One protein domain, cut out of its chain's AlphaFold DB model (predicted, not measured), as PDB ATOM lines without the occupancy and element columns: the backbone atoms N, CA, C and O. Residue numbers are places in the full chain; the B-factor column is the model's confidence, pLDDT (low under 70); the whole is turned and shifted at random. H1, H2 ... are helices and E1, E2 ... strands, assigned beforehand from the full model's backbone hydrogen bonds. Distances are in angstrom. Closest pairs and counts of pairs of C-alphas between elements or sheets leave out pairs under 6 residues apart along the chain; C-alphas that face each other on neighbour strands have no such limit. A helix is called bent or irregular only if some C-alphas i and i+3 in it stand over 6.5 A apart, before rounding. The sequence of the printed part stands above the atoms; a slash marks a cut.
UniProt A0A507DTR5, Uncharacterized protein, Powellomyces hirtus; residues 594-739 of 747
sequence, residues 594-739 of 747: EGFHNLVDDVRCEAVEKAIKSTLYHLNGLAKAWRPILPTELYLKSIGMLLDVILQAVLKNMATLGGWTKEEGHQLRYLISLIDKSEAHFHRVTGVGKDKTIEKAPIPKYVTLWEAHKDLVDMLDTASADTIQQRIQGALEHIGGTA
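This is residues 594 to 739 of the 747 residues of an uncharacterized protein of Powellomyces hirtus (UniProt A0A507DTR5). Three long helices, H1, H2 and H3, stand side by side in an up-and-down bundle, their centres making a triangle. The shorter H4 folds back with H5 as a second helical hairpin, in which H5 slants across the last part of H2, while the small hairpin of E1 and E2 runs on from the end of H3 as an arm past the bundle. The printed part has 146 residues, with five named helices and two named strands in the order H1, H2, H3, E1, E2, H4, H5; the sheet, E1 - E2, is antiparallel and the class is mostly helix. The whole is compact, with a radius of gyration of the C-alphas of 16.7 A, and spans 51 by 35 by 26 A.

Strand E1 is residues 683 to 686, with C-alpha 683 at (31.766, 49.564, -44.633), and E2 is residues 693 to 696. H3, residues 662 to 682 and 32.8 A long, comes just before E1; it is neither bent nor irregular, but only just: C-alphas 677 and 680 are 6.2 A apart. H1 is residues 602 to 626, 35.7 A, beginning with C-alpha 602 at (64.057, 37.226, -40.760). H2 is residues 632 to 655, 34.0 A. H4 is residues 706 to 715, 14.2 A. H5 is residues 721 to 738, 26.4 A, ending with C-alpha 738 at (32.923, 41.765, -18.179).

E1 and E2 form a hairpin, antiparallel at 152 degrees between directions; N 684 and O 695 are 2.7 A apart and N 693 and O 686 2.8 A, within hydrogen-bond range. The closest C-alphas of H3 and E2, those of Phe 682 and Lys 696, are 6.1 A apart. H1, H2, H3 and H4 are a bundle, up and down, each running against the one before it. H3 touches H1, the same way at a shallow tilt of 8 degrees; the closest C-alphas, of Glu 609 and Leu 671, are 6.1 A apart. H2 is the hub, touching the four other helices. H1 and H2 form a helical hairpin, touching at Ala 623 and Ile 639, whose C-alphas are 6.6 A apart. H3 and H4 only just touch, with 3 pairs of C-alphas within 8 A, the closest those of Arg 669 and Val 713, 5.7 A. H4 and H5 form a helical hairpin, at a shallow tilt of 8 degrees; their closest C-alphas, of Ala 708 and Ala 731, are 6.5 A apart. H5, with residues 725 to 732 alone, touches H2 at a steep tilt of 46 degrees, opposite ways; the closest C-alphas are those of Ala 655 and Gln 725, 6.1 A. H1 and H5 are apart. Every O i to N i+4 pair is within hydrogen-bond range in H1, H2 and H4, against 9 of 17 in H3 and 12 of 14 in H5.

The two C-alphas farthest apart, of Gly 658 and Lys 690, are 53.2 A apart. The printed part has no cut, and no link is long. Its mean pLDDT is 86.1; residues 686 to 692 and 735 to 739 are under 70.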
ATOM      1  N   GLU A 594      53.944  30.043 -33.419       87.69
ATOM      2  CA  GLU A 594      54.735  29.564 -32.273       87.69
ATOM      3  C   GLU A 594      55.235  30.702 -31.356       87.69
ATOM      4  O   GLU A 594      56.329  30.647 -30.795       87.69
ATOM      5  N   GLY A 595      54.421  31.752 -31.197       86.81
ATOM      6  CA  GLY A 595      54.750  32.941 -30.406       86.81
ATOM      7  C   GLY A 595      55.555  33.997 -31.173       86.81
ATOM      8  O   GLY A 595      56.035  33.777 -32.279       86.81
ATOM      9  N   PHE A 596      55.656  35.200 -30.603       88.12
ATOM     10  CA  PHE A 596      56.207  36.384 -31.289       88.12
ATOM     11  C   PHE A 596      57.651  36.701 -30.860       88.12
ATOM     12  O   PHE A 596      58.044  37.860 -30.784       88.12
ATOM     13  N   HIS A 597      58.424  35.683 -30.484       85.31
ATOM     14  CA  HIS A 597      59.780  35.859 -29.959       85.31
ATOM     15  C   HIS A 597      60.822  35.928 -31.088       85.31
ATOM     16  O   HIS A 597      60.589  35.389 -32.165       85.31
ATOM     17  N   ASN A 598      61.997  36.516 -30.824       84.31
ATOM     18  CA  ASN A 598      63.139  36.603 -31.751       84.31
ATOM     19  C   ASN A 598      62.786  37.183 -33.136       84.31
ATOM     20  O   ASN A 598      63.193  36.642 -34.161       84.31
ATOM     21  N   LEU A 599      62.045  38.292 -33.182       87.38
ATOM     22  CA  LEU A 599      61.576  38.890 -34.445       87.38
ATOM     23  C   LEU A 599      62.680  39.579 -35.262       87.38
ATOM     24  O   LEU A 599      62.424  40.022 -36.378       87.38
ATOM     25  N   VAL A 600      63.896  39.682 -34.721       85.81
ATOM     26  CA  VAL A 600      65.084  40.140 -35.463       85.81
ATOM     27  C   VAL A 600      65.549  39.094 -36.483       85.81
ATOM     28  O   VAL A 600      66.191  39.447 -37.466       85.81
ATOM     29  N   ASP A 601      65.243  37.813 -36.258       89.12
ATOM     30  CA  ASP A 601      65.505  36.755 -37.233       89.12
ATOM     31  C   ASP A 601      64.455  36.815 -38.350       89.12
ATOM     32  O   ASP A 601      63.266  36.588 -38.108       89.12
ATOM     33  N   ASP A 602      64.906  37.099 -39.573       89.44
ATOM     34  CA  ASP A 602      64.057  37.226 -40.760       89.44
ATOM     35  C   ASP A 602      63.159  35.996 -40.958       89.44
ATOM     36  O   ASP A 602      61.981  36.141 -41.283       89.44
ATOM     37  N   VAL A 603      63.669  34.786 -40.685       90.19
ATOM     38  CA  VAL A 603      62.903  33.535 -40.844       90.19
ATOM     39  C   VAL A 603      61.743  33.475 -39.851       90.19
ATOM     40  O   VAL A 603      60.631  33.058 -40.187       90.19
ATOM     41  N   ARG A 604      61.987  33.902 -38.610       91.00
ATOM     42  CA  ARG A 604      60.972  33.925 -37.554       91.00
ATOM     43  C   ARG A 604      59.956  35.038 -37.795       91.00
ATOM     44  O   ARG A 604      58.760  34.789 -37.648       91.00
ATOM     45  N   CYS A 605      60.407  36.223 -38.203       90.38
ATOM     46  CA  CYS A 605      59.523  37.325 -38.571       90.38
ATOM     47  C   CYS A 605      58.596  36.922 -39.729       90.38
ATOM     48  O   CYS A 605      57.379  37.084 -39.625       90.38
ATOM     49  N   GLU A 606      59.138  36.283 -40.772       92.12
ATOM     50  CA  GLU A 606      58.360  35.785 -41.911       92.12
ATOM     51  C   GLU A 606      57.329  34.723 -41.487       92.12
ATOM     52  O   GLU A 606      56.193  34.733 -41.970       92.12
ATOM     53  N   ALA A 607      57.670  33.835 -40.545       92.81
ATOM     54  CA  ALA A 607      56.736  32.837 -40.019       92.81
ATOM     55  C   ALA A 607      55.541  33.478 -39.286       92.81
ATOM     56  O   ALA A 607      54.387  33.121 -39.547       92.81
ATOM     57  N   VAL A 608      55.798  34.465 -38.419       94.00
ATOM     58  CA  VAL A 608      54.748  35.208 -37.701       94.00
ATOM     59  C   VAL A 608      53.897  36.027 -38.676       94.00
ATOM     60  O   VAL A 608      52.666  36.014 -38.603       94.00
ATOM     61  N   GLU A 609      54.537  36.700 -39.632       94.56
ATOM     62  CA  GLU A 609      53.862  37.464 -40.677       94.56
ATOM     63  C   GLU A 609      52.933  36.576 -41.510       94.56
ATOM     64  O   GLU A 609      51.778  36.935 -41.768       94.56
ATOM     65  N   LYS A 610      53.414  35.393 -41.906       94.62
ATOM     66  CA  LYS A 610      52.641  34.403 -42.655       94.62
ATOM     67  C   LYS A 610      51.426  33.927 -41.865       94.62
ATOM     68  O   LYS A 610      50.343  33.865 -42.447       94.62
ATOM     69  N   ALA A 611      51.576  33.640 -40.571       95.62
ATOM     70  CA  ALA A 611      50.465  33.240 -39.711       95.62
ATOM     71  C   ALA A 611      49.386  34.336 -39.653       95.62
ATOM     72  O   ALA A 611      48.231  34.081 -39.998       95.62
ATOM     73  N   ILE A 612      49.765  35.587 -39.352       95.19
ATOM     74  CA  ILE A 612      48.833  36.732 -39.309       95.19
ATOM     75  C   ILE A 612      48.144  36.933 -40.665       95.19
ATOM     76  O   ILE A 612      46.919  37.079 -40.733       95.19
ATOM     77  N   LYS A 613      48.902  36.916 -41.768       95.69
ATOM     78  CA  LYS A 613      48.348  37.060 -43.122       95.69
ATOM     79  C   LYS A 613      47.381  35.932 -43.472       95.69
ATOM     80  O   LYS A 613      46.334  36.217 -44.050       95.69
ATOM     81  N   SER A 614      47.703  34.687 -43.120       95.06
ATOM     82  CA  SER A 614      46.840  33.519 -43.338       95.06
ATOM     83  C   SER A 614      45.512  33.668 -42.591       95.06
ATOM     84  O   SER A 614      44.436  33.553 -43.183       95.06
ATOM     85  N   THR A 615      45.570  34.062 -41.316       96.69
ATOM     86  CA  THR A 615      44.386  34.326 -40.494       96.69
ATOM     87  C   THR A 615      43.515  35.448 -41.074       96.69
ATOM     88  O   THR A 615      42.296  35.290 -41.194       96.69
ATOM     89  N   LEU A 616      44.114  36.575 -41.479       95.94
ATOM     90  CA  LEU A 616      43.386  37.693 -42.095       95.94
ATOM     91  C   LEU A 616      42.811  37.323 -43.468       95.94
ATOM     92  O   LEU A 616      41.716  37.766 -43.819       95.94
ATOM     93  N   TYR A 617      43.514  36.493 -44.242       96.75
ATOM     94  CA  TYR A 617      43.018  35.974 -45.512       96.75
ATOM     95  C   TYR A 617      41.767  35.112 -45.307       96.75
ATOM     96  O   TYR A 617      40.772  35.303 -46.011       96.75
ATOM     97  N   HIS A 618      41.773  34.235 -44.298       96.25
ATOM     98  CA  HIS A 618      40.600  33.441 -43.930       96.25
ATOM     99  C   HIS A 618      39.424  34.318 -43.482       96.25
ATOM    100  O   HIS A 618      38.308  34.146 -43.977       96.25
ATOM    101  N   LEU A 619      39.666  35.312 -42.616       97.06
ATOM    102  CA  LEU A 619      38.637  36.271 -42.193       97.06
ATOM    103  C   LEU A 619      38.036  37.026 -43.389       97.06
ATOM    104  O   LEU A 619      36.817  37.160 -43.483       97.06
ATOM    105  N   ASN A 620      38.869  37.474 -44.329       96.25
ATOM    106  CA  ASN A 620      38.419  38.141 -45.552       96.25
ATOM    107  C   ASN A 620      37.572  37.205 -46.432       96.25
ATOM    108  O   ASN A 620      36.571  37.634 -47.004       96.25
ATOM    109  N   GLY A 621      37.935  35.922 -46.513       95.88
ATOM    110  CA  GLY A 621      37.127  34.897 -47.174       95.88
ATOM    111  C   GLY A 621      35.729  34.778 -46.561       95.88
ATOM    112  O   GLY A 621      34.732  34.838 -47.284       95.88
ATOM    113  N   LEU A 622      35.643  34.701 -45.229       96.25
ATOM    114  CA  LEU A 622      34.366  34.682 -44.506       96.25
ATOM    115  C   LEU A 622      33.567  35.970 -44.723       96.25
ATOM    116  O   LEU A 622      32.376  35.909 -45.018       96.25
ATOM    117  N   ALA A 623      34.215  37.134 -44.648       95.25
ATOM    118  CA  ALA A 623      33.565  38.422 -44.860       95.25
ATOM    119  C   ALA A 623      32.946  38.525 -46.263       95.25
ATOM    120  O   ALA A 623      31.796  38.938 -46.404       95.25
ATOM    121  N   LYS A 624      33.671  38.091 -47.301       94.12
ATOM    122  CA  LYS A 624      33.155  38.038 -48.679       94.12
ATOM    123  C   LYS A 624      31.968  37.090 -48.822       94.12
ATOM    124  O   LYS A 624      31.021  37.430 -49.521       94.12
ATOM    125  N   ALA A 625      32.017  35.934 -48.163       93.69
ATOM    126  CA  ALA A 625      30.953  34.937 -48.218       93.69
ATOM    127  C   ALA A 625      29.686  35.372 -47.461       93.69
ATOM    128  O   ALA A 625      28.578  35.106 -47.912       93.69
ATOM    129  N   TRP A 626      29.829  36.038 -46.311       95.12
ATOM    130  CA  TRP A 626      28.707  36.351 -45.419       95.12
ATOM    131  C   TRP A 626      28.040  37.694 -45.702       95.12
ATOM    132  O   TRP A 626      26.842  37.825 -45.471       95.12
ATOM    133  N   ARG A 627      28.787  38.680 -46.215       91.94
ATOM    134  CA  ARG A 627      28.267  40.023 -46.507       91.94
ATOM    135  C   ARG A 627      27.046  40.053 -47.434       91.94
ATOM    136  O   ARG A 627      26.150  40.835 -47.136       91.94
ATOM    137  N   PRO A 628      26.983  39.286 -48.544       90.06
ATOM    138  CA  PRO A 628      25.790  39.303 -49.384       90.06
ATOM    139  C   PRO A 628      24.601  38.603 -48.714       90.06
ATOM    140  O   PRO A 628      23.467  38.965 -48.989       90.06
ATOM    141  N   ILE A 629      24.844  37.633 -47.828       92.12
ATOM    142  CA  ILE A 629      23.805  36.739 -47.301       92.12
ATOM    143  C   ILE A 629      23.137  37.313 -46.049       92.12
ATOM    144  O   ILE A 629      21.913  37.401 -45.982       92.12
ATOM    145  N   LEU A 630      23.929  37.679 -45.040       91.50
ATOM    146  CA  LEU A 630      23.428  38.039 -43.714       91.50
ATOM    147  C   LEU A 630      22.845  39.462 -43.668       91.50
ATOM    148  O   LEU A 630      23.366  40.358 -44.336       91.50
ATOM    149  N   PRO A 631      21.861  39.718 -42.784       91.19
ATOM    150  CA  PRO A 631      21.471  41.078 -42.428       91.19
ATOM    151  C   PRO A 631      22.676  41.906 -41.962       91.19
ATOM    152  O   PRO A 631      23.514  41.419 -41.197       91.19
ATOM    153  N   THR A 632      22.735  43.183 -42.352       89.12
ATOM    154  CA  THR A 632      23.894  44.067 -42.116       89.12
ATOM    155  C   THR A 632      24.384  44.073 -40.665       89.12
ATOM    156  O   THR A 632      25.581  43.935 -40.419       89.12
ATOM    157  N   GLU A 633      23.487  44.208 -39.684       89.06
ATOM    158  CA  GLU A 633      23.866  44.225 -38.260       89.06
ATOM    159  C   GLU A 633      24.430  42.878 -37.790       89.06
ATOM    160  O   GLU A 633      25.407  42.843 -37.037       89.06
ATOM    161  N   LEU A 634      23.855  41.767 -38.260       91.62
ATOM    162  CA  LEU A 634      24.315  40.429 -37.906       91.62
ATOM    163  C   LEU A 634      25.670  40.120 -38.550       91.62
ATOM    164  O   LEU A 634      26.552  39.582 -37.882       91.62
ATOM    165  N   TYR A 635      25.874  40.525 -39.805       94.50
ATOM    166  CA  TYR A 635      27.165  40.441 -40.488       94.50
ATOM    167  C   TYR A 635      28.262  41.198 -39.725       94.50
ATOM    168  O   TYR A 635      29.289  40.607 -39.385       94.50
ATOM    169  N   LEU A 636      28.031  42.481 -39.407       93.69
ATOM    170  CA  LEU A 636      29.015  43.327 -38.718       93.69
ATOM    171  C   LEU A 636      29.370  42.761 -37.340       93.69
ATOM    172  O   LEU A 636      30.545  42.704 -36.985       93.69
ATOM    173  N   LYS A 637      28.370  42.278 -36.593       94.00
ATOM    174  CA  LYS A 637      28.587  41.615 -35.303       94.00
ATOM    175  C   LYS A 637      29.393  40.326 -35.454       94.00
ATOM    176  O   LYS A 637      30.307  40.091 -34.674       94.00
ATOM    177  N   SER A 638      29.089  39.503 -36.457       95.38
ATOM    178  CA  SER A 638      29.762  38.215 -36.677       95.38
ATOM    179  C   SER A 638      31.234  38.392 -37.043       95.38
ATOM    180  O   SER A 638      32.101  37.799 -36.404       95.38
ATOM    181  N   ILE A 639      31.533  39.249 -38.023       96.25
ATOM    182  CA  ILE A 639      32.918  39.547 -38.417       96.25
ATOM    183  C   ILE A 639      33.658  40.298 -37.308       96.25
ATOM    184  O   ILE A 639      34.823  39.998 -37.055       96.25
ATOM    185  N   GLY A 640      32.979  41.203 -36.597       95.38
ATOM    186  CA  GLY A 640      33.537  41.906 -35.442       95.38
ATOM    187  C   GLY A 640      34.001  40.961 -34.338       95.38
ATOM    188  O   GLY A 640      35.157  41.018 -33.936       95.38
ATOM    189  N   MET A 641      33.152  40.014 -33.926       95.75
ATOM    190  CA  MET A 641      33.516  39.012 -32.917       95.75
ATOM    191  C   MET A 641      34.711  38.146 -33.345       95.75
ATOM    192  O   MET A 641      35.553  37.819 -32.516       95.75
ATOM    193  N   LEU A 642      34.810  37.769 -34.626       97.06
ATOM    194  CA  LEU A 642      35.950  36.987 -35.123       97.06
ATOM    195  C   LEU A 642      37.239  37.815 -35.190       97.06
ATOM    196  O   LEU A 642      38.309  37.293 -34.889       97.06
ATOM    197  N   LEU A 643      37.150  39.096 -35.550       96.50
ATOM    198  CA  LEU A 643      38.296  40.001 -35.515       96.50
ATOM    199  C   LEU A 643      38.776  40.247 -34.079       96.50
ATOM    200  O   LEU A 643      39.978  40.254 -33.831       96.50
ATOM    201  N   ASP A 644      37.852  40.372 -33.129       95.12
ATOM    202  CA  ASP A 644      38.167  40.522 -31.706       95.12
ATOM    203  C   ASP A 644      38.936  39.304 -31.166       95.12
ATOM    204  O   ASP A 644      39.903  39.455 -30.424       95.12
ATOM    205  N   VAL A 645      38.589  38.091 -31.619       95.88
ATOM    206  CA  VAL A 645      39.338  36.857 -31.314       95.88
ATOM    207  C   VAL A 645      40.774  36.922 -31.843       95.88
ATOM    208  O   VAL A 645      41.702  36.535 -31.133       95.88
ATOM    209  N   ILE A 646      40.968  37.415 -33.071       95.50
ATOM    210  CA  ILE A 646      42.302  37.573 -33.671       95.50
ATOM    211  C   ILE A 646      43.124  38.574 -32.858       95.50
ATOM    212  O   ILE A 646      44.247  38.262 -32.467       95.50
ATOM    213  N   LEU A 647      42.552  39.743 -32.553       94.75
ATOM    214  CA  LEU A 647      43.200  40.766 -31.734       94.75
ATOM    215  C   LEU A 647      43.569  40.215 -30.359       94.75
ATOM    216  O   LEU A 647      44.708  40.350 -29.931       94.75
ATOM    217  N   GLN A 648      42.652  39.516 -29.690       94.00
ATOM    218  CA  GLN A 648      42.919  38.937 -28.378       94.00
ATOM    219  C   GLN A 648      44.088  37.941 -28.414       94.00
ATOM    220  O   GLN A 648      44.901  37.922 -27.491       94.00
ATOM    221  N   ALA A 649      44.189  37.114 -29.457       93.56
ATOM    222  CA  ALA A 649      45.283  36.157 -29.612       93.56
ATOM    223  C   ALA A 649      46.629  36.849 -29.891       93.56
ATOM    224  O   ALA A 649      47.632  36.511 -29.264       93.56
ATOM    225  N   VAL A 650      46.640  37.854 -30.771       92.25
ATOM    226  CA  VAL A 650      47.827  38.669 -31.079       92.25
ATOM    227  C   VAL A 650      48.326  39.395 -29.829       92.25
ATOM    228  O   VAL A 650      49.497  39.285 -29.477       92.25
ATOM    229  N   LEU A 651      47.427  40.057 -29.098       91.00
ATOM    230  CA  LEU A 651      47.765  40.771 -27.867       91.00
ATOM    231  C   LEU A 651      48.285  39.832 -26.772       91.00
ATOM    232  O   LEU A 651      49.236  40.177 -26.078       91.00
ATOM    233  N   LYS A 652      47.723  38.623 -26.641       90.81
ATOM    234  CA  LYS A 652      48.250  37.606 -25.716       90.81
ATOM    235  C   LYS A 652      49.667  37.165 -26.086       90.81
ATOM    236  O   LYS A 652      50.499  37.062 -25.194       90.81
ATOM    237  N   ASN A 653      49.955  36.952 -27.371       89.75
ATOM    238  CA  ASN A 653      51.303  36.599 -27.833       89.75
ATOM    239  C   ASN A 653      52.319  37.732 -27.642       89.75
ATOM    240  O   ASN A 653      53.506  37.464 -27.497       89.75
ATOM    241  N   MET A 654      51.876  38.990 -27.632       87.62
ATOM    242  CA  MET A 654      52.736  40.119 -27.273       87.62
ATOM    243  C   MET A 654      52.956  40.221 -25.763       87.62
ATOM    244  O   MET A 654      54.061  40.529 -25.315       87.62
ATOM    245  N   ALA A 655      51.918  39.949 -24.967       87.19
ATOM    246  CA  ALA A 655      52.005  39.982 -23.510       87.19
ATOM    247  C   ALA A 655      53.041  38.981 -22.967       87.19
ATOM    248  O   ALA A 655      53.715  39.243 -21.976       87.19
ATOM    249  N   THR A 656      53.221  37.843 -23.645       87.19
ATOM    250  CA  THR A 656      54.182  36.806 -23.240       87.19
ATOM    251  C   THR A 656      55.646  37.157 -23.505       87.19
ATOM    252  O   THR A 656      56.517  36.463 -22.986       87.19
ATOM    253  N   LEU A 657      55.950  38.216 -24.268       83.31
ATOM    254  CA  LEU A 657      57.330  38.561 -24.629       83.31
ATOM    255  C   LEU A 657      58.156  39.107 -23.460       83.31
ATOM    256  O   LEU A 657      59.379  39.055 -23.512       83.31
ATOM    257  N   GLY A 658      57.528  39.632 -22.401       70.31
ATOM    258  CA  GLY A 658      58.232  40.171 -21.224       70.31
ATOM    259  C   GLY A 658      59.108  41.413 -21.487       70.31
ATOM    260  O   GLY A 658      59.630  41.987 -20.537       70.31
ATOM    261  N   GLY A 659      59.252  41.833 -22.750       76.56
ATOM    262  CA  GLY A 659      60.030  42.974 -23.234       76.56
ATOM    263  C   GLY A 659      60.473  42.750 -24.688       76.56
ATOM    264  O   GLY A 659      60.403  41.631 -25.186       76.56
ATOM    265  N   TRP A 660      60.904  43.802 -25.386       82.81
ATOM    266  CA  TRP A 660      61.433  43.711 -26.758       82.81
ATOM    267  C   TRP A 660      62.473  44.803 -27.028       82.81
ATOM    268  O   TRP A 660      62.477  45.848 -26.367       82.81
ATOM    269  N   THR A 661      63.364  44.574 -27.997       84.62
ATOM    270  CA  THR A 661      64.319  45.599 -28.459       84.62
ATOM    271  C   THR A 661      63.647  46.650 -29.348       84.62
ATOM    272  O   THR A 661      62.493  46.509 -29.753       84.62
ATOM    273  N   LYS A 662      64.361  47.732 -29.691       81.56
ATOM    274  CA  LYS A 662      63.838  48.740 -30.630       81.56
ATOM    275  C   LYS A 662      63.584  48.156 -32.022       81.56
ATOM    276  O   LYS A 662      62.562  48.478 -32.621       81.56
ATOM    277  N   GLU A 663      64.471  47.292 -32.524       82.69
ATOM    278  CA  GLU A 663      64.254  46.631 -33.815       82.69
ATOM    279  C   GLU A 663      63.032  45.701 -33.777       82.69
ATOM    280  O   GLU A 663      62.195  45.758 -34.676       82.69
ATOM    281  N   GLU A 664      62.872  44.906 -32.712       83.88
ATOM    282  CA  GLU A 664      61.695  44.044 -32.523       83.88
ATOM    283  C   GLU A 664      60.400  44.853 -32.392       83.88
ATOM    284  O   GLU A 664      59.369  44.450 -32.926       83.88
ATOM    285  N   GLY A 665      60.449  46.025 -31.751       86.56
ATOM    286  CA  GLY A 665      59.321  46.955 -31.672       86.56
ATOM    287  C   GLY A 665      58.851  47.436 -33.049       86.56
ATOM    288  O   GLY A 665      57.649  47.437 -33.322       86.56
ATOM    289  N   HIS A 666      59.784  47.767 -33.953       87.31
ATOM    290  CA  HIS A 666      59.447  48.131 -35.332       87.31
ATOM    291  C   HIS A 666      58.818  46.962 -36.107       87.31
ATOM    292  O   HIS A 666      57.841  47.170 -36.832       87.31
ATOM    293  N   GLN A 667      59.321  45.735 -35.919       89.06
ATOM    294  CA  GLN A 667      58.741  44.537 -36.541       89.06
ATOM    295  C   GLN A 667      57.344  44.224 -35.986       89.06
ATOM    296  O   GLN A 667      56.410  44.006 -36.754       89.06
ATOM    297  N   LEU A 668      57.150  44.290 -34.665       89.38
ATOM    298  CA  LEU A 668      55.839  44.129 -34.026       89.38
ATOM    299  C   LEU A 668      54.829  45.143 -34.559       89.38
ATOM    300  O   LEU A 668      53.718  44.766 -34.930       89.38
ATOM    301  N   ARG A 669      55.220  46.418 -34.659       90.00
ATOM    302  CA  ARG A 669      54.360  47.461 -35.224       90.00
ATOM    303  C   ARG A 669      53.942  47.127 -36.648       90.00
ATOM    304  O   ARG A 669      52.761  47.234 -36.975       90.00
ATOM    305  N   TYR A 670      54.887  46.699 -37.483       91.56
ATOM    306  CA  TYR A 670      54.587  46.266 -38.843       91.56
ATOM    307  C   TYR A 670      53.565  45.120 -38.853       91.56
ATOM    308  O   TYR A 670      52.515  45.247 -39.486       91.56
ATOM    309  N   LEU A 671      53.818  44.053 -38.093       91.06
ATOM    310  CA  LEU A 671      52.961  42.866 -38.018       91.06
ATOM    311  C   LEU A 671      51.535  43.197 -37.556       91.06
ATOM    312  O   LEU A 671      50.563  42.731 -38.150       91.06
ATOM    313  N   ILE A 672      51.395  44.042 -36.537       90.38
ATOM    314  CA  ILE A 672      50.097  44.447 -35.981       90.38
ATOM    315  C   ILE A 672      49.367  45.380 -36.952       90.38
ATOM    316  O   ILE A 672      48.165  45.222 -37.171       90.38
ATOM    317  N   SER A 673      50.082  46.284 -37.627       92.88
ATOM    318  CA  SER A 673      49.489  47.187 -38.626       92.88
ATOM    319  C   SER A 673      48.844  46.443 -39.805       92.88
ATOM    320  O   SER A 673      47.947  46.970 -40.461       92.88
ATOM    321  N   LEU A 674      49.214  45.178 -40.060       93.00
ATOM    322  CA  LEU A 674      48.546  44.347 -41.069       93.00
ATOM    323  C   LEU A 674      47.053  44.158 -40.776       93.00
ATOM    324  O   LEU A 674      46.258  44.059 -41.717       93.00
ATOM    325  N   ILE A 675      46.666  44.146 -39.497       94.12
ATOM    326  CA  ILE A 675      45.278  43.974 -39.052       94.12
ATOM    327  C   ILE A 675      44.429  45.195 -39.419       94.12
ATOM    328  O   ILE A 675      43.229  45.049 -39.645       94.12
ATOM    329  N   ASP A 676      45.026  46.374 -39.615       91.00
ATOM    330  CA  ASP A 676      44.301  47.593 -40.003       91.00
ATOM    331  C   ASP A 676      43.557  47.442 -41.330       91.00
ATOM    332  O   ASP A 676      42.503  48.043 -41.533       91.00
ATOM    333  N   LYS A 677      44.038  46.563 -42.218       89.31
ATOM    334  CA  LYS A 677      43.370  46.252 -43.491       89.31
ATOM    335  C   LYS A 677      41.969  45.655 -43.298       89.31
ATOM    336  O   LYS A 677      41.140  45.759 -44.202       89.31
ATOM    337  N   SER A 678      41.684  45.064 -42.134       90.00
ATOM    338  CA  SER A 678      40.367  44.504 -41.795       90.00
ATOM    339  C   SER A 678      39.279  45.570 -41.599       90.00
ATOM    340  O   SER A 678      38.092  45.255 -41.688       90.00
ATOM    341  N   GLU A 679      39.659  46.845 -41.446       90.56
ATOM    342  CA  GLU A 679      38.746  47.995 -41.407       90.56
ATOM    343  C   GLU A 679      37.813  48.038 -42.631       90.56
ATOM    344  O   GLU A 679      36.642  48.416 -42.531       90.56
ATOM    345  N   ALA A 680      38.292  47.553 -43.784       89.81
ATOM    346  CA  ALA A 680      37.517  47.438 -45.014       89.81
ATOM    347  C   ALA A 680      36.208  46.638 -44.840       89.81
ATOM    348  O   ALA A 680      35.225  46.918 -45.532       89.81
ATOM    349  N   HIS A 681      36.149  45.688 -43.900       90.88
ATOM    350  CA  HIS A 681      34.979  44.833 -43.680       90.88
ATOM    351  C   HIS A 681      33.790  45.544 -43.026       90.88
ATOM    352  O   HIS A 681      32.672  45.035 -43.128       90.88
ATOM    353  N   PHE A 682      34.000  46.716 -42.418       91.62
ATOM    354  CA  PHE A 682      32.984  47.452 -41.656       91.62
ATOM    355  C   PHE A 682      32.327  48.595 -42.446       91.62
ATOM    356  O   PHE A 682      31.692  49.474 -41.870       91.62
ATOM    357  N   HIS A 683      32.441  48.590 -43.774       85.56
ATOM    358  CA  HIS A 683      31.766  49.564 -44.633       85.56
ATOM    359  C   HIS A 683      30.338  49.109 -44.967       85.56
ATOM    360  O   HIS A 683      30.121  48.032 -45.535       85.56
ATOM    361  N   ARG A 684      29.353  49.952 -44.660       78.50
ATOM    362  CA  ARG A 684      27.960  49.818 -45.095       78.50
ATOM    363  C   ARG A 684      27.836  50.408 -46.490       78.50
ATOM    364  O   ARG A 684      28.344  51.492 -46.747       78.50
ATOM    365  N   VAL A 685      27.192  49.680 -47.394       71.81
ATOM    366  CA  VAL A 685      26.840  50.196 -48.721       71.81
ATOM    367  C   VAL A 685      25.332  50.355 -48.723       71.81
ATOM    368  O   VAL A 685      24.615  49.370 -48.563       71.81
ATOM    369  N   THR A 686      24.862  51.585 -48.874       64.94
ATOM    370  CA  THR A 686      23.441  51.932 -48.965       64.94
ATOM    371  C   THR A 686      23.162  52.548 -50.333       64.94
ATOM    372  O   THR A 686      23.949  53.353 -50.816       64.94
ATOM    373  N   GLY A 687      22.067  52.141 -50.986       59.62
ATOM    374  CA  GLY A 687      21.679  52.616 -52.323       59.62
ATOM    375  C   GLY A 687      22.047  51.673 -53.482       59.62
ATOM    376  O   GLY A 687      22.899  50.790 -53.365       59.62
ATOM    377  N   VAL A 688      21.379  51.858 -54.626       55.88
ATOM    378  CA  VAL A 688      21.547  51.056 -55.852       55.88
ATOM    379  C   VAL A 688      21.979  51.974 -56.997       55.88
ATOM    380  O   VAL A 688      21.466  53.077 -57.158       55.88
ATOM    381  N   GLY A 689      22.940  51.539 -57.816       60.50
ATOM    382  CA  GLY A 689      23.382  52.309 -58.985       60.50
ATOM    383  C   GLY A 689      24.160  53.585 -58.634       60.50
ATOM    384  O   GLY A 689      25.244  53.495 -58.060       60.50
ATOM    385  N   LYS A 690      23.640  54.750 -59.046       51.38
ATOM    386  CA  LYS A 690      24.315  56.059 -58.937       51.38
ATOM    387  C   LYS A 690      24.232  56.698 -57.539       51.38
ATOM    388  O   LYS A 690      25.068  57.544 -57.247       51.38
ATOM    389  N   ASP A 691      23.331  56.231 -56.671       57.00
ATOM    390  CA  ASP A 691      23.113  56.766 -55.312       57.00
ATOM    391  C   ASP A 691      23.791  55.922 -54.213       57.00
ATOM    392  O   ASP A 691      23.332  55.867 -53.072       57.00
ATOM    393  N   LYS A 692      24.873  55.207 -54.548       68.06
ATOM    394  CA  LYS A 692      25.617  54.391 -53.579       68.06
ATOM    395  C   LYS A 692      26.369  55.280 -52.590       68.06
ATOM    396  O   LYS A 692      27.381  55.883 -52.942       68.06
ATOM    397  N   THR A 693      25.932  55.288 -51.340       70.88
ATOM    398  CA  THR A 693      26.663  55.864 -50.213       70.88
ATOM    399  C   THR A 693      27.411  54.761 -49.468       70.88
ATOM    400  O   THR A 693      26.873  53.687 -49.192       70.88
ATOM    401  N   ILE A 694      28.697  55.003 -49.199       77.12
ATOM    402  CA  ILE A 694      29.542  54.105 -48.410       77.12
ATOM    403  C   ILE A 694      29.761  54.771 -47.057       77.12
ATOM    404  O   ILE A 694      30.477  55.765 -46.963       77.12
ATOM    405  N   GLU A 695      29.142  54.223 -46.018       83.06
ATOM    406  CA  GLU A 695      29.283  54.706 -44.647       83.06
ATOM    407  C   GLU A 695      30.155  53.737 -43.844       83.06
ATOM    408  O   GLU A 695      29.970  52.519 -43.894       83.06
ATOM    409  N   LYS A 696      31.119  54.257 -43.084       83.44
ATOM    410  CA  LYS A 696      31.936  53.440 -42.182       83.44
ATOM    411  C   LYS A 696      31.151  53.166 -40.899       83.44
ATOM    412  O   LYS A 696      30.805  54.094 -40.175       83.44
ATOM    413  N   ALA A 697      30.890  51.895 -40.596       85.38
ATOM    414  CA  ALA A 697      30.238  51.516 -39.350       85.38
ATOM    415  C   ALA A 697      31.156  51.794 -38.141       85.38
ATOM    416  O   ALA A 697      32.381  51.686 -38.263       85.38
ATOM    417  N   PRO A 698      30.592  52.091 -36.957       88.06
ATOM    418  CA  PRO A 698      31.380  52.274 -35.743       88.06
ATOM    419  C   PRO A 698      32.004  50.939 -35.314       88.06
ATOM    420  O   PRO A 698      31.348  50.108 -34.692       88.06
ATOM    421  N   ILE A 699      33.277  50.721 -35.652       88.50
ATOM    422  CA  ILE A 699      34.012  49.475 -35.365       88.50
ATOM    423  C   ILE A 699      34.068  49.152 -33.862       88.50
ATOM    424  O   ILE A 699      33.791  47.998 -33.528       88.50
ATOM    425  N   PRO A 700      34.295  50.123 -32.948       89.12
ATOM    426  CA  PRO A 700      34.307  49.852 -31.505       89.12
ATOM    427  C   PRO A 700      32.997  49.254 -30.962       89.12
ATOM    428  O   PRO A 700      32.998  48.593 -29.929       89.12
ATOM    429  N   LYS A 701      31.868  49.418 -31.673       89.56
ATOM    430  CA  LYS A 701      30.587  48.776 -31.321       89.56
ATOM    431  C   LYS A 701      30.631  47.251 -31.487       89.56
ATOM    432  O   LYS A 701      29.900  46.544 -30.799       89.56
ATOM    433  N   TYR A 702      31.427  46.749 -32.431       90.31
ATOM    434  CA  TYR A 702      31.463  45.333 -32.817       90.31
ATOM    435  C   TYR A 702      32.769  44.630 -32.431       90.31
ATOM    436  O   TYR A 702      32.781  43.406 -32.330       90.31
ATOM    437  N   VAL A 703      33.848  45.390 -32.238       92.44
ATOM    438  CA  VAL A 703      35.188  44.900 -31.900       92.44
ATOM    439  C   VAL A 703      35.646  45.636 -30.649       92.44
ATOM    440  O   VAL A 703      35.919  46.835 -30.698       92.44
ATOM    441  N   THR A 704      35.715  44.928 -29.526       91.12
ATOM    442  CA  THR A 704      35.986  45.543 -28.222       91.12
ATOM    443  C   THR A 704      37.439  45.999 -28.092       91.12
ATOM    444  O   THR A 704      37.713  47.036 -27.496       91.12
ATOM    445  N   LEU A 705      38.369  45.272 -28.720       91.94
ATOM    446  CA  LEU A 705      39.807  45.553 -28.690       91.94
ATOM    447  C   LEU A 705      40.278  46.560 -29.742       91.94
ATOM    448  O   LEU A 705      41.474  46.821 -29.825       91.94
ATOM    449  N   TRP A 706      39.384  47.124 -30.557       92.75
ATOM    450  CA  TRP A 706      39.794  47.941 -31.702       92.75
ATOM    451  C   TRP A 706      40.516  49.231 -31.305       92.75
ATOM    452  O   TRP A 706      41.540  49.567 -31.895       92.75
ATOM    453  N   GLU A 707      40.013  49.945 -30.297       89.19
ATOM    454  CA  GLU A 707      40.653  51.176 -29.811       89.19
ATOM    455  C   GLU A 707      42.004  50.868 -29.163       89.19
ATOM    456  O   GLU A 707      43.001  51.497 -29.496       89.19
ATOM    457  N   ALA A 708      42.066  49.819 -28.335       88.75
ATOM    458  CA  ALA A 708      43.320  49.363 -27.744       88.75
ATOM    459  C   ALA A 708      44.350  48.975 -28.814       88.75
ATOM    460  O   ALA A 708      45.517  49.321 -28.692       88.75
ATOM    461  N   HIS A 709      43.927  48.296 -29.882       90.94
ATOM    462  CA  HIS A 709      44.783  47.966 -31.022       90.94
ATOM    463  C   HIS A 709      45.359  49.218 -31.694       90.94
ATOM    464  O   HIS A 709      46.566  49.280 -31.920       90.94
ATOM    465  N   LYS A 710      44.528  50.231 -31.972       90.81
ATOM    466  CA  LYS A 710      44.990  51.492 -32.575       90.81
ATOM    467  C   LYS A 710      45.964  52.241 -31.669       90.81
ATOM    468  O   LYS A 710      47.035  52.615 -32.137       90.81
ATOM    469  N   ASP A 711      45.645  52.350 -30.380       88.75
ATOM    470  CA  ASP A 711      46.539  52.956 -29.387       88.75
ATOM    471  C   ASP A 711      47.906  52.252 -29.368       88.75
ATOM    472  O   ASP A 711      48.947  52.902 -29.319       88.75
ATOM    473  N   LEU A 712      47.927  50.915 -29.427       88.44
ATOM    474  CA  LEU A 712      49.161  50.127 -29.376       88.44
ATOM    475  C   LEU A 712      50.038  50.317 -30.618       88.44
ATOM    476  O   LEU A 712      51.260  50.388 -30.481       88.44
ATOM    477  N   VAL A 713      49.442  50.431 -31.808       88.69
ATOM    478  CA  VAL A 713      50.181  50.725 -33.049       88.69
ATOM    479  C   VAL A 713      50.891  52.082 -32.962       88.69
ATOM    480  O   VAL A 713      52.038  52.193 -33.402       88.69
ATOM    481  N   ASP A 714      50.252  53.083 -32.350       87.25
ATOM    482  CA  ASP A 714      50.830  54.419 -32.153       87.25
ATOM    483  C   ASP A 714      51.870  54.444 -31.012       87.25
ATOM    484  O   ASP A 714      52.914  55.101 -31.105       87.25
ATOM    485  N   MET A 715      51.624  53.692 -29.935       86.06
ATOM    486  CA  MET A 715      52.532  53.598 -28.789       86.06
ATOM    487  C   MET A 715      53.833  52.856 -29.113       86.06
ATOM    488  O   MET A 715      54.861  53.200 -28.536       86.06
ATOM    489  N   LEU A 716      53.829  51.877 -30.027       83.06
ATOM    490  CA  LEU A 716      55.018  51.078 -30.366       83.06
ATOM    491  C   LEU A 716      56.203  51.902 -30.910       83.06
ATOM    492  O   LEU A 716      57.339  51.450 -30.795       83.06
ATOM    493  N   ASP A 717      55.965  53.111 -31.433       75.38
ATOM    494  CA  ASP A 717      57.029  54.025 -31.883       75.38
ATOM    495  C   ASP A 717      57.547  54.966 -30.775       75.38
ATOM    496  O   ASP A 717      58.654  55.499 -30.876       75.38
ATOM    497  N   THR A 718      56.745  55.220 -29.734       78.50
ATOM    498  CA  THR A 718      56.941  56.364 -28.819       78.50
ATOM    499  C   THR A 718      57.061  55.987 -27.343       78.50
ATOM    500  O   THR A 718      57.690  56.719 -26.576       78.50
ATOM    501  N   ALA A 719      56.483  54.860 -26.930       81.06
ATOM    502  CA  ALA A 719      56.371  54.440 -25.540       81.06
ATOM    503  C   ALA A 719      57.364  53.323 -25.177       81.06
ATOM    504  O   ALA A 719      57.885  52.606 -26.028       81.06
ATOM    505  N   SER A 720      57.623  53.164 -23.875       80.12
ATOM    506  CA  SER A 720      58.451  52.064 -23.367       80.12
ATOM    507  C   SER A 720      57.710  50.724 -23.436       80.12
ATOM    508  O   SER A 720      56.480  50.690 -23.325       80.12
ATOM    509  N   ALA A 721      58.453  49.619 -23.567       79.19
ATOM    510  CA  ALA A 721      57.881  48.271 -23.595       79.19
ATOM    511  C   ALA A 721      57.000  47.991 -22.359       79.19
ATOM    512  O   ALA A 721      55.908  47.451 -22.506       79.19
ATOM    513  N   ASP A 722      57.399  48.463 -21.172       81.62
ATOM    514  CA  ASP A 722      56.632  48.309 -19.927       81.62
ATOM    515  C   ASP A 722      55.269  49.018 -19.980       81.62
ATOM    516  O   ASP A 722      54.256  48.478 -19.535       81.62
ATOM    517  N   THR A 723      55.213  50.222 -20.561       84.44
ATOM    518  CA  THR A 723      53.956  50.975 -20.725       84.44
ATOM    519  C   THR A 723      53.010  50.271 -21.697       84.44
ATOM    520  O   THR A 723      51.800  50.220 -21.472       84.44
ATOM    521  N   ILE A 724      53.558  49.698 -22.769       84.12
ATOM    522  CA  ILE A 724      52.792  48.949 -23.771       84.12
ATOM    523  C   ILE A 724      52.268  47.643 -23.155       84.12
ATOM    524  O   ILE A 724      51.086  47.336 -23.296       84.12
ATOM    525  N   GLN A 725      53.093  46.925 -22.386       84.31
ATOM    526  CA  GLN A 725      52.689  45.729 -21.635       84.31
ATOM    527  C   GLN A 725      51.550  46.020 -20.645       84.31
ATOM    528  O   GLN A 725      50.556  45.293 -20.618       84.31
ATOM    529  N   GLN A 726      51.623  47.125 -19.891       84.94
ATOM    530  CA  GLN A 726      50.531  47.550 -19.001       84.94
ATOM    531  C   GLN A 726      49.232  47.840 -19.765       84.94
ATOM    532  O   GLN A 726      48.152  47.443 -19.321       84.94
ATOM    533  N   ARG A 727      49.315  48.498 -20.931       87.19
ATOM    534  CA  ARG A 727      48.140  48.777 -21.772       87.19
ATOM    535  C   ARG A 727      47.509  47.494 -22.317       87.19
ATOM    536  O   ARG A 727      46.281  47.390 -22.307       87.19
ATOM    537  N   ILE A 728      48.326  46.532 -22.753       86.38
ATOM    538  CA  ILE A 728      47.877  45.211 -23.222       86.38
ATOM    539  C   ILE A 728      47.166  44.463 -22.093       86.38
ATOM    540  O   ILE A 728      46.041  43.999 -22.284       86.38
ATOM    541  N   GLN A 729      47.780  44.395 -20.910       84.81
ATOM    542  CA  GLN A 729      47.199  43.715 -19.755       84.81
ATOM    543  C   GLN A 729      45.857  44.342 -19.355       84.81
ATOM    544  O   GLN A 729      44.869  43.624 -19.215       84.81
ATOM    545  N   GLY A 730      45.774  45.676 -19.291       86.06
ATOM    546  CA  GLY A 730      44.520  46.379 -19.001       86.06
ATOM    547  C   GLY A 730      43.427  46.141 -20.052       86.06
ATOM    548  O   GLY A 730      42.255  45.985 -19.705       86.06
ATOM    549  N   ALA A 731      43.788  46.058 -21.338       85.31
ATOM    550  CA  ALA A 731      42.839  45.741 -22.408       85.31
ATOM    551  C   ALA A 731      42.315  44.295 -22.317       85.31
ATOM    552  O   ALA A 731      41.122  44.053 -22.508       85.31
ATOM    553  N   LEU A 732      43.182  43.333 -21.984       83.94
ATOM    554  CA  LEU A 732      42.809  41.925 -21.823       83.94
ATOM    555  C   LEU A 732      41.986  41.676 -20.543       83.94
ATOM    556  O   LEU A 732      41.040  40.884 -20.570       83.94
ATOM    557  N   GLU A 733      42.290  42.370 -19.444       80.38
ATOM    558  CA  GLU A 733      41.542  42.295 -18.179       80.38
ATOM    559  C   GLU A 733      40.131  42.877 -18.296       80.38
ATOM    560  O   GLU A 733      39.187  42.309 -17.745       80.38
ATOM    561  N   HIS A 734      39.949  43.950 -19.071       73.50
ATOM    562  CA  HIS A 734      38.632  44.541 -19.326       73.50
ATOM    563  C   HIS A 734      37.657  43.547 -20.001       73.50
ATOM    564  O   HIS A 734      36.446  43.569 -19.760       73.50
ATOM    565  N   ILE A 735      38.178  42.602 -20.791       66.69
ATOM    566  CA  ILE A 735      37.394  41.512 -21.400       66.69
ATOM    567  C   ILE A 735      37.121  40.387 -20.395       66.69
ATOM    568  O   ILE A 735      36.035  39.813 -20.384       66.69
ATOM    569  N   GLY A 736      38.086  40.079 -19.522       52.41
ATOM    570  CA  GLY A 736      37.911  39.085 -18.457       52.41
ATOM    571  C   GLY A 736      36.900  39.514 -17.387       52.41
ATOM    572  O   GLY A 736      36.081  38.705 -16.955       52.41
ATOM    573  N   GLY A 737      36.905  40.793 -16.996       38.56
ATOM    574  CA  GLY A 737      36.039  41.343 -15.946       38.56
ATOM    575  C   GLY A 737      34.576  41.542 -16.358       38.56
ATOM    576  O   GLY A 737      33.680  41.503 -15.512       38.56
ATOM    577  N   THR A 738      34.298  41.681 -17.656       41.16
ATOM    578  CA  THR A 738      32.923  41.765 -18.179       41.16
ATOM    579  C   THR A 738      32.208  40.408 -18.201       41.16
ATOM    580  O   THR A 738      30.979  40.376 -18.188       41.16
ATOM    581  N   ALA A 739      32.935  39.284 -18.116       32.69
ATOM    582  CA  ALA A 739      32.347  37.948 -17.972       32.69
ATOM    583  C   ALA A 739      31.889  37.619 -16.532       32.69
ATOM    584  O   ALA A 739      31.080  36.714 -16.339       32.69
TER     585      ALA A 739